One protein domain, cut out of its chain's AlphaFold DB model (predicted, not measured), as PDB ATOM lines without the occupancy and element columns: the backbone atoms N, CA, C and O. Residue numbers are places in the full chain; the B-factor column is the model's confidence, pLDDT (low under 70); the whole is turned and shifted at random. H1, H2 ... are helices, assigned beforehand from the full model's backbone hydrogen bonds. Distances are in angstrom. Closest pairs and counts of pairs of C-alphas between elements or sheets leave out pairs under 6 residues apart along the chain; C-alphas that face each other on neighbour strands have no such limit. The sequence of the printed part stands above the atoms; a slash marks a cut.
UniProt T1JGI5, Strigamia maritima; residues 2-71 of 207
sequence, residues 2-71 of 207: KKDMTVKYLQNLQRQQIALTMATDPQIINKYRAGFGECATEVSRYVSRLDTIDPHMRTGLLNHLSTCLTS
ATOM      1  N   LYS A   2     -60.852 -34.858  -7.028       75.31
ATOM      2  CA  LYS A   2     -60.198 -36.149  -6.655       75.31
ATOM      3  C   LYS A   2     -60.274 -37.246  -7.736       75.31
ATOM      4  O   LYS A   2     -59.303 -37.974  -7.935       75.31
ATOM      5  N   LYS A   3     -61.404 -37.357  -8.448       84.75
ATOM      6  CA  LYS A   3     -61.563 -38.329  -9.546       84.75
ATOM      7  C   LYS A   3     -60.656 -37.996 -10.738       84.75
ATOM      8  O   LYS A   3     -59.981 -38.888 -11.234       84.75
ATOM      9  N   ASP A   4     -60.548 -36.719 -11.104       86.25
ATOM     10  CA  ASP A   4     -59.738 -36.257 -12.245       86.25
ATOM     11  C   ASP A   4     -58.239 -36.554 -12.066       86.25
ATOM     12  O   ASP A   4     -57.581 -37.040 -12.984       86.25
ATOM     13  N   MET A   5     -57.700 -36.349 -10.856       90.44
ATOM     14  CA  MET A   5     -56.297 -36.661 -10.546       90.44
ATOM     15  C   MET A   5     -56.004 -38.165 -10.560       90.44
ATOM     16  O   MET A   5     -54.945 -38.581 -11.022       90.44
ATOM     17  N   THR A   6     -56.949 -38.986 -10.094       92.38
ATOM     18  CA  THR A   6     -56.798 -40.451 -10.090       92.38
ATOM     19  C   THR A   6     -56.818 -41.009 -11.513       92.38
ATOM     20  O   THR A   6     -55.993 -41.851 -11.856       92.38
ATOM     21  N   VAL A   7     -57.705 -40.497 -12.371       94.56
ATOM     22  CA  VAL A   7     -57.747 -40.866 -13.794       94.56
ATOM     23  C   VAL A   7     -56.438 -40.484 -14.483       94.56
ATOM     24  O   VAL A   7     -55.846 -41.318 -15.164       94.56
ATOM     25  N   LYS A   8     -55.933 -39.267 -14.240       92.81
ATOM     26  CA  LYS A   8     -54.638 -38.822 -14.774       92.81
ATOM     27  C   LYS A   8     -53.479 -39.709 -14.303       92.81
ATOM     28  O   LYS A   8     -52.592 -40.014 -15.095       92.81
ATOM     29  N   TYR A   9     -53.490 -40.146 -13.044       94.62
ATOM     30  CA  TYR A   9     -52.484 -41.069 -12.514       94.62
ATOM     31  C   TYR A   9     -52.532 -42.435 -13.209       94.62
ATOM     32  O   TYR A   9     -51.504 -42.890 -13.699       94.62
ATOM     33  N   LEU A  10     -53.710 -43.057 -13.315       95.75
ATOM     34  CA  LEU A  10     -53.865 -44.355 -13.983       95.75
ATOM     35  C   LEU A  10     -53.485 -44.281 -15.466       95.75
ATOM     36  O   LEU A  10     -52.812 -45.174 -15.969       95.75
ATOM     37  N   GLN A  11     -53.848 -43.193 -16.147       93.75
ATOM     38  CA  GLN A  11     -53.433 -42.943 -17.528       93.75
ATOM     39  C   GLN A  11     -51.912 -42.801 -17.651       93.75
ATOM     40  O   GLN A  11     -51.319 -43.359 -18.575       93.75
ATOM     41  N   ASN A  12     -51.263 -42.087 -16.726       94.31
ATOM     42  CA  ASN A  12     -49.804 -41.989 -16.698       94.31
ATOM     43  C   ASN A  12     -49.148 -43.341 -16.406       94.31
ATOM     44  O   ASN A  12     -48.176 -43.684 -17.072       94.31
ATOM     45  N   LEU A  13     -49.688 -44.120 -15.470       95.31
ATOM     46  CA  LEU A  13     -49.177 -45.448 -15.141       95.31
ATOM     47  C   LEU A  13     -49.308 -46.402 -16.333       95.31
ATOM     48  O   LEU A  13     -48.347 -47.073 -16.694       95.31
ATOM     49  N   GLN A  14     -50.463 -46.408 -16.999       94.75
ATOM     50  CA  GLN A  14     -50.685 -47.196 -18.208       94.75
ATOM     51  C   GLN A  14     -49.726 -46.774 -19.329       94.75
ATOM     52  O   GLN A  14     -49.130 -47.625 -19.985       94.75
ATOM     53  N   ARG A  15     -49.522 -45.464 -19.532       93.69
ATOM     54  CA  ARG A  15     -48.545 -44.952 -20.505       93.69
ATOM     55  C   ARG A  15     -47.127 -45.410 -20.166       93.69
ATOM     56  O   ARG A  15     -46.406 -45.821 -21.068       93.69
ATOM     57  N   GLN A  16     -46.742 -45.366 -18.890       92.44
ATOM     58  CA  GLN A  16     -45.440 -45.853 -18.428       92.44
ATOM     59  C   GLN A  16     -45.285 -47.358 -18.681       92.44
ATOM     60  O   GLN A  16     -44.264 -47.772 -19.218       92.44
ATOM     61  N   GLN A  17     -46.301 -48.174 -18.385       91.31
ATOM     62  CA  GLN A  17     -46.282 -49.616 -18.667       91.31
ATOM     63  C   GLN A  17     -46.122 -49.916 -20.165       91.31
ATOM     64  O   GLN A  17     -45.328 -50.779 -20.542       91.31
ATOM     65  N   ILE A  18     -46.831 -49.175 -21.023       89.62
ATOM     66  CA  ILE A  18     -46.703 -49.301 -22.481       89.62
ATOM     67  C   ILE A  18     -45.287 -48.910 -22.923       89.62
ATOM     68  O   ILE A  18     -44.659 -49.661 -23.662       89.62
ATOM     69  N   ALA A  19     -44.750 -47.790 -22.428       87.06
ATOM     70  CA  ALA A  19     -43.402 -47.333 -22.766       87.06
ATOM     71  C   ALA A  19     -42.322 -48.354 -22.371       87.06
ATOM     72  O   ALA A  19     -41.439 -48.654 -23.170       87.06
ATOM     73  N   LEU A  20     -42.425 -48.948 -21.178       85.69
ATOM     74  CA  LEU A  20     -41.504 -49.992 -20.715       85.69
ATOM     75  C   LEU A  20     -41.587 -51.262 -21.572       85.69
ATOM     76  O   LEU A  20     -40.562 -51.860 -21.897       85.69
ATOM     77  N   THR A  21     -42.800 -51.657 -21.966       84.12
ATOM     78  CA  THR A  21     -43.015 -52.824 -22.835       84.12
ATOM     79  C   THR A  21     -42.412 -52.591 -24.219       84.12
ATOM     80  O   THR A  21     -41.764 -53.479 -24.763       84.12
ATOM     81  N   MET A  22     -42.559 -51.383 -24.770       81.06
ATOM     82  CA  MET A  22     -41.950 -51.018 -26.051       81.06
ATOM     83  C   MET A  22     -40.420 -50.927 -25.962       81.06
ATOM     84  O   MET A  22     -39.730 -51.383 -26.867       81.06
ATOM     85  N   ALA A  23     -39.871 -50.394 -24.866       78.00
ATOM     86  CA  ALA A  23     -38.424 -50.294 -24.662       78.00
ATOM     87  C   ALA A  23     -37.733 -51.662 -24.507       78.00
ATOM     88  O   ALA A  23     -36.540 -51.789 -24.771       78.00
ATOM     89  N   THR A  24     -38.478 -52.684 -24.085       82.69
ATOM     90  CA  THR A  24     -37.977 -54.053 -23.893       82.69
ATOM     91  C   THR A  24     -38.425 -55.016 -24.994       82.69
ATOM     92  O   THR A  24     -38.202 -56.223 -24.875       82.69
ATOM     93  N   ASP A  25     -39.020 -54.505 -26.081       87.06
ATOM     94  CA  ASP A  25     -39.461 -55.332 -27.202       87.06
ATOM     95  C   ASP A  25     -38.247 -55.984 -27.899       87.06
ATOM     96  O   ASP A  25     -37.408 -55.284 -28.486       87.06
ATOM     97  N   PRO A  26     -38.141 -57.328 -27.890       86.69
ATOM     98  CA  PRO A  26     -37.037 -58.029 -28.531       86.69
ATOM     99  C   PRO A  26     -36.945 -57.756 -30.036       86.69
ATOM    100  O   PRO A  26     -35.848 -57.841 -30.584       86.69
ATOM    101  N   GLN A  27     -38.039 -57.427 -30.732       88.75
ATOM    102  CA  GLN A  27     -37.974 -57.095 -32.160       88.75
ATOM    103  C   GLN A  27     -37.218 -55.786 -32.396       88.75
ATOM    104  O   GLN A  27     -36.316 -55.753 -33.235       88.75
ATOM    105  N   ILE A  28     -37.523 -54.740 -31.625       89.88
ATOM    106  CA  ILE A  28     -36.847 -53.438 -31.718       89.88
ATOM    107  C   ILE A  28     -35.370 -53.590 -31.338       89.88
ATOM    108  O   ILE A  28     -34.499 -53.126 -32.075       89.88
ATOM    109  N   ILE A  29     -35.078 -54.323 -30.257       89.62
ATOM    110  CA  ILE A  29     -33.701 -54.609 -29.820       89.62
ATOM    111  C   ILE A  29     -32.927 -55.372 -30.903       89.62
ATOM    112  O   ILE A  29     -31.789 -55.024 -31.212       89.62
ATOM    113  N   ASN A  30     -33.539 -56.374 -31.539       90.75
ATOM    114  CA  ASN A  30     -32.897 -57.145 -32.606       90.75
ATOM    115  C   ASN A  30     -32.628 -56.300 -33.861       90.75
ATOM    116  O   ASN A  30     -31.577 -56.457 -34.485       90.75
ATOM    117  N   LYS A  31     -33.551 -55.405 -34.236       91.50
ATOM    118  CA  LYS A  31     -33.371 -54.484 -35.370       91.50
ATOM    119  C   LYS A  31     -32.277 -53.460 -35.085       91.50
ATOM    120  O   LYS A  31     -31.401 -53.268 -35.924       91.50
ATOM    121  N   TYR A  32     -32.276 -52.886 -33.884       93.12
ATOM    122  CA  TYR A  32     -31.213 -51.998 -33.425       93.12
ATOM    123  C   TYR A  32     -29.853 -52.703 -33.424       93.12
ATOM    124  O   TYR A  32     -28.889 -52.173 -33.967       93.12
ATOM    125  N   ARG A  33     -29.779 -53.932 -32.901       91.94
ATOM    126  CA  ARG A  33     -28.553 -54.743 -32.891       91.94
ATOM    127  C   ARG A  33     -28.026 -55.016 -34.300       91.94
ATOM    128  O   ARG A  33     -26.820 -54.945 -34.514       91.94
ATOM    129  N   ALA A  34     -28.911 -55.342 -35.242       93.19
ATOM    130  CA  ALA A  34     -28.530 -55.545 -36.637       93.19
ATOM    131  C   ALA A  34     -27.928 -54.263 -37.239       93.19
ATOM    132  O   ALA A  34     -26.802 -54.300 -37.728       93.19
ATOM    133  N   GLY A  35     -28.614 -53.123 -37.097       94.62
ATOM    134  CA  GLY A  35     -28.119 -51.833 -37.589       94.62
ATOM    135  C   GLY A  35     -26.833 -51.366 -36.896       94.62
ATOM    136  O   GLY A  35     -25.934 -50.834 -37.542       94.62
ATOM    137  N   PHE A  36     -26.687 -51.624 -35.593       96.06
ATOM    138  CA  PHE A  36     -25.444 -51.355 -34.868       96.06
ATOM    139  C   PHE A  36     -24.289 -52.206 -35.411       96.06
ATOM    140  O   PHE A  36     -23.184 -51.696 -35.574       96.06
ATOM    141  N   GLY A  37     -24.529 -53.485 -35.718       94.75
ATOM    142  CA  GLY A  37     -23.520 -54.369 -36.309       94.75
ATOM    143  C   GLY A  37     -23.048 -53.901 -37.689       94.75
ATOM    144  O   GLY A  37     -21.847 -53.903 -37.966       94.75
ATOM    145  N   GLU A  38     -23.973 -53.438 -38.530       96.12
ATOM    146  CA  GLU A  38     -23.654 -52.832 -39.831       96.12
ATOM    147  C   GLU A  38     -22.839 -51.545 -39.663       96.12
ATOM    148  O   GLU A  38     -21.793 -51.381 -40.293       96.12
ATOM    149  N   CYS A  39     -23.253 -50.675 -38.737       96.44
ATOM    150  CA  CYS A  39     -22.529 -49.452 -38.403       96.44
ATOM    151  C   CYS A  39     -21.106 -49.750 -37.902       96.44
ATOM    152  O   CYS A  39     -20.142 -49.182 -38.408       96.44
ATOM    153  N   ALA A  40     -20.942 -50.689 -36.967       95.81
ATOM    154  CA  ALA A  40     -19.635 -51.073 -36.437       95.81
ATOM    155  C   ALA A  40     -18.707 -51.639 -37.528       95.81
ATOM    156  O   ALA A  40     -17.505 -51.357 -37.534       95.81
ATOM    157  N   THR A  41     -19.265 -52.393 -38.478       96.81
ATOM    158  CA  THR A  41     -18.526 -52.908 -39.640       96.81
ATOM    159  C   THR A  41     -18.054 -51.766 -40.541       96.81
ATOM    160  O   THR A  41     -16.887 -51.741 -40.944       96.81
ATOM    161  N   GLU A  42     -18.914 -50.782 -40.811       97.81
ATOM    162  CA  GLU A  42     -18.542 -49.629 -41.633       97.81
ATOM    163  C   GLU A  42     -17.524 -48.721 -40.932       97.81
ATOM    164  O   GLU A  42     -16.565 -48.278 -41.566       97.81
ATOM    165  N   VAL A  43     -17.651 -48.515 -39.616       96.50
ATOM    166  CA  VAL A  43     -16.645 -47.799 -38.814       96.50
ATOM    167  C   VAL A  43     -15.296 -48.509 -38.897       96.50
ATOM    168  O   VAL A  43     -14.277 -47.858 -39.130       96.50
ATOM    169  N   SER A  44     -15.274 -49.840 -38.798       94.38
ATOM    170  CA  SER A  44     -14.044 -50.619 -38.961       94.38
ATOM    171  C   SER A  44     -13.405 -50.418 -40.334       94.38
ATOM    172  O   SER A  44     -12.207 -50.131 -40.435       94.38
ATOM    173  N   ARG A  45     -14.207 -50.454 -41.400       96.25
ATOM    174  CA  ARG A  45     -13.741 -50.203 -42.771       96.25
ATOM    175  C   ARG A  45     -13.236 -48.774 -42.963       96.25
ATOM    176  O   ARG A  45     -12.254 -48.546 -43.669       96.25
ATOM    177  N   TYR A  46     -13.918 -47.791 -42.385       96.19
ATOM    178  CA  TYR A  46     -13.536 -46.384 -42.466       96.19
ATOM    179  C   TYR A  46     -12.207 -46.121 -41.755       96.19
ATOM    180  O   TYR A  46     -11.276 -45.605 -42.367       96.19
ATOM    181  N   VAL A  47     -12.073 -46.572 -40.510       94.81
ATOM    182  CA  VAL A  47     -10.865 -46.361 -39.698       94.81
ATOM    183  C   VAL A  47      -9.669 -47.172 -40.215       94.81
ATOM    184  O   VAL A  47      -8.523 -46.764 -40.030       94.81
ATOM    185  N   SER A  48      -9.908 -48.288 -40.906       92.00
ATOM    186  CA  SER A  48      -8.846 -49.055 -41.576       92.00
ATOM    187  C   SER A  48      -8.290 -48.364 -42.824       92.00
ATOM    188  O   SER A  48      -7.162 -48.641 -43.207       92.00
ATOM    189  N   ARG A  49      -9.062 -47.471 -43.459       95.12
ATOM    190  CA  ARG A  49      -8.606 -46.663 -44.608       95.12
ATOM    191  C   ARG A  49      -7.902 -45.372 -44.191       95.12
ATOM    192  O   ARG A  49      -7.313 -44.700 -45.027       95.12
ATOM    193  N   LEU A  50      -8.016 -44.999 -42.920       93.12
ATOM    194  CA  LEU A  50      -7.379 -43.817 -42.359       93.12
ATOM    195  C   LEU A  50      -6.015 -44.201 -41.791       93.12
ATOM    196  O   LEU A  50      -5.922 -44.711 -40.671       93.12
ATOM    197  N   ASP A  51      -4.962 -43.909 -42.547       88.25
ATOM    198  CA  ASP A  51      -3.572 -44.142 -42.129       88.25
ATOM    199  C   ASP A  51      -3.100 -43.158 -41.045       88.25
ATOM    200  O   ASP A  51      -2.115 -43.402 -40.357       88.25
ATOM    201  N   THR A  52      -3.825 -42.054 -40.852       90.44
ATOM    202  CA  THR A  52      -3.483 -40.984 -39.903       90.44
ATOM    203  C   THR A  52      -3.919 -41.262 -38.464       90.44
ATOM    204  O   THR A  52      -3.556 -40.507 -37.563       90.44
ATOM    205  N   ILE A  53      -4.701 -42.321 -38.230       90.81
ATOM    206  CA  ILE A  53      -5.177 -42.692 -36.894       90.81
ATOM    207  C   ILE A  53      -4.159 -43.607 -36.217       90.81
ATOM    208  O   ILE A  53      -3.749 -44.630 -36.772       90.81
ATOM    209  N   ASP A  54      -3.821 -43.254 -34.979       93.38
ATOM    210  CA  ASP A  54      -2.952 -44.039 -34.116       93.38
ATOM    211  C   ASP A  54      -3.481 -45.484 -33.954       93.38
ATOM    212  O   ASP A  54      -4.662 -45.695 -33.639       93.38
ATOM    213  N   PRO A  55      -2.645 -46.516 -34.175       91.62
ATOM    214  CA  PRO A  55      -3.074 -47.913 -34.122       91.62
ATOM    215  C   PRO A  55      -3.645 -48.333 -32.762       91.62
ATOM    216  O   PRO A  55      -4.515 -49.213 -32.718       91.62
ATOM    217  N   HIS A  56      -3.208 -47.711 -31.662       93.38
ATOM    218  CA  HIS A  56      -3.760 -48.002 -30.341       93.38
ATOM    219  C   HIS A  56      -5.193 -47.469 -30.217       93.38
ATOM    220  O   HIS A  56      -6.086 -48.204 -29.787       93.38
ATOM    221  N   MET A  57      -5.452 -46.255 -30.712       93.88
ATOM    222  CA  MET A  57      -6.808 -45.699 -30.787       93.88
ATOM    223  C   MET A  57      -7.735 -46.517 -31.694       93.88
ATOM    224  O   MET A  57      -8.873 -46.793 -31.309       93.88
ATOM    225  N   ARG A  58      -7.253 -46.955 -32.868       94.31
ATOM    226  CA  ARG A  58      -8.016 -47.828 -33.783       94.31
ATOM    227  C   ARG A  58      -8.456 -49.104 -33.069       94.31
ATOM    228  O   ARG A  58      -9.631 -49.457 -33.089       94.31
ATOM    229  N   THR A  59      -7.519 -49.764 -32.399       94.50
ATOM    230  CA  THR A  59      -7.787 -51.002 -31.659       94.50
ATOM    231  C   THR A  59      -8.749 -50.758 -30.492       94.50
ATOM    232  O   THR A  59      -9.692 -51.526 -30.302       94.50
ATOM    233  N   GLY A  60      -8.563 -49.665 -29.746       96.12
ATOM    234  CA  GLY A  60      -9.442 -49.274 -28.642       96.12
ATOM    235  C   GLY A  60     -10.887 -49.043 -29.086       96.12
ATOM    236  O   GLY A  60     -11.815 -49.565 -28.468       96.12
ATOM    237  N   LEU A  61     -11.082 -48.339 -30.204       96.06
ATOM    238  CA  LEU A  61     -12.405 -48.095 -30.776       96.06
ATOM    239  C   LEU A  61     -13.098 -49.398 -31.201       96.06
ATOM    240  O   LEU A  61     -14.255 -49.622 -30.849       96.06
ATOM    241  N   LEU A  62     -12.395 -50.276 -31.924       95.25
ATOM    242  CA  LEU A  62     -12.964 -51.546 -32.390       95.25
ATOM    243  C   LEU A  62     -13.341 -52.472 -31.227       95.25
ATOM    244  O   LEU A  62     -14.416 -53.076 -31.237       95.25
ATOM    245  N   ASN A  63     -12.505 -52.526 -30.191       96.50
ATOM    246  CA  ASN A  63     -12.808 -53.276 -28.974       96.50
ATOM    247  C   ASN A  63     -14.025 -52.703 -28.236       96.50
ATOM    248  O   ASN A  63     -14.878 -53.466 -27.770       96.50
ATOM    249  N   HIS A  64     -14.150 -51.375 -28.158       96.81
ATOM    250  CA  HIS A  64     -15.314 -50.732 -27.553       96.81
ATOM    251  C   HIS A  64     -16.604 -51.080 -28.304       96.81
ATOM    252  O   HIS A  64     -17.580 -51.483 -27.676       96.81
ATOM    253  N   LEU A  65     -16.599 -51.024 -29.639       96.00
ATOM    254  CA  LEU A  65     -17.760 -51.392 -30.458       96.00
ATOM    255  C   LEU A  65     -18.172 -52.858 -30.256       96.00
ATOM    256  O   LEU A  65     -19.358 -53.146 -30.097       96.00
ATOM    257  N   SER A  66     -17.203 -53.776 -30.193       93.62
ATOM    258  CA  SER A  66     -17.465 -55.192 -29.897       93.62
ATOM    259  C   SER A  66     -18.055 -55.391 -28.494       93.62
ATOM    260  O   SER A  66     -18.974 -56.191 -28.295       93.62
ATOM    261  N   THR A  67     -17.554 -54.640 -27.512       94.19
ATOM    262  CA  THR A  67     -18.052 -54.683 -26.129       94.19
ATOM    263  C   THR A  67     -19.477 -54.136 -26.043       94.19
ATOM    264  O   THR A  67     -20.345 -54.770 -25.445       94.19
ATOM    265  N   CYS A  68     -19.755 -53.017 -26.713       94.81
ATOM    266  CA  CYS A  68     -21.091 -52.432 -26.806       94.81
ATOM    267  C   CYS A  68     -22.090 -53.367 -27.501       94.81
ATOM    268  O   CYS A  68     -23.206 -53.537 -27.024       94.81
ATOM    269  N   LEU A  69     -21.699 -54.057 -28.577       91.25
ATOM    270  CA  LEU A  69     -22.581 -55.036 -29.228       91.25
ATOM    271  C   LEU A  69     -22.964 -56.193 -28.283       91.25
ATOM    272  O   LEU A  69     -24.079 -56.721 -28.340       91.25
ATOM    273  N   THR A  70     -22.043 -56.569 -27.397       90.00
ATOM    274  CA  THR A  70     -22.273 -57.614 -26.394       90.00
ATOM    275  C   THR A  70     -23.202 -57.123 -25.283       90.00
ATOM    276  O   THR A  70     -24.098 -57.864 -24.891       90.00
ATOM    277  N   SER A  71     -23.070 -55.871 -24.828       87.50
ATOM    278  CA  SER A  71     -23.961 -55.296 -23.805       87.50
ATOM    279  C   SER A  71     -25.395 -55.077 -24.303       87.50
ATOM    280  O   SER A  71     -26.336 -55.192 -23.521       87.50
TER     281      SER A  71
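AT A GLANCE: This is residues 2 to 71 of the 207 residues of a protein of Strigamia maritima (UniProt T1JGI5). A helical hairpin, with H3 folded back beside the longer H2, makes one end of a long rod, and H1 sticks out from the other end of H2 as a free arm. The printed part has 70 residues with three named helices, H1, H2 and H3 in chain order, and no named strand; the class is all helix. It is extended, with a radius of gyration of the C-alphas of 20.8 A and spans of 67 by 22 by 16 A.

HOW THE PARTS SIT: Begin with H2, residues 26 to 49, and look across to H3, residues 55 to 71. They touch, their closest C-alphas being those of Ala 40 and Leu 65, 6.3 A apart. This hairpin has a shallow tilt of 8 degrees, opposite ways. H1, residues 2 to 23, meets H2 only through their link and is apart from H3. In H1, H2 and H3 every O i to N i+4 pair is within hydrogen-bond range.

IN THESE COORDINATES: Find C-alpha 26 at (-37.037, -58.029, -28.531); H2 runs 34.6 A from there to C-alpha 49. H1 starts at C-alpha 2, (-60.198, -36.149, -6.655), and measures 31.6 A. H3, 24.4 A long, ends at C-alpha 71, (-23.961, -55.296, -23.805).

THE WHOLE: The C-alphas of Lys 2 and Asp 51 are the two farthest apart, at 67.3 A. Residues 2 to 32 stand free. Both links are tight, the printed part has no cut, and no printed residue is under 70 in pLDDT.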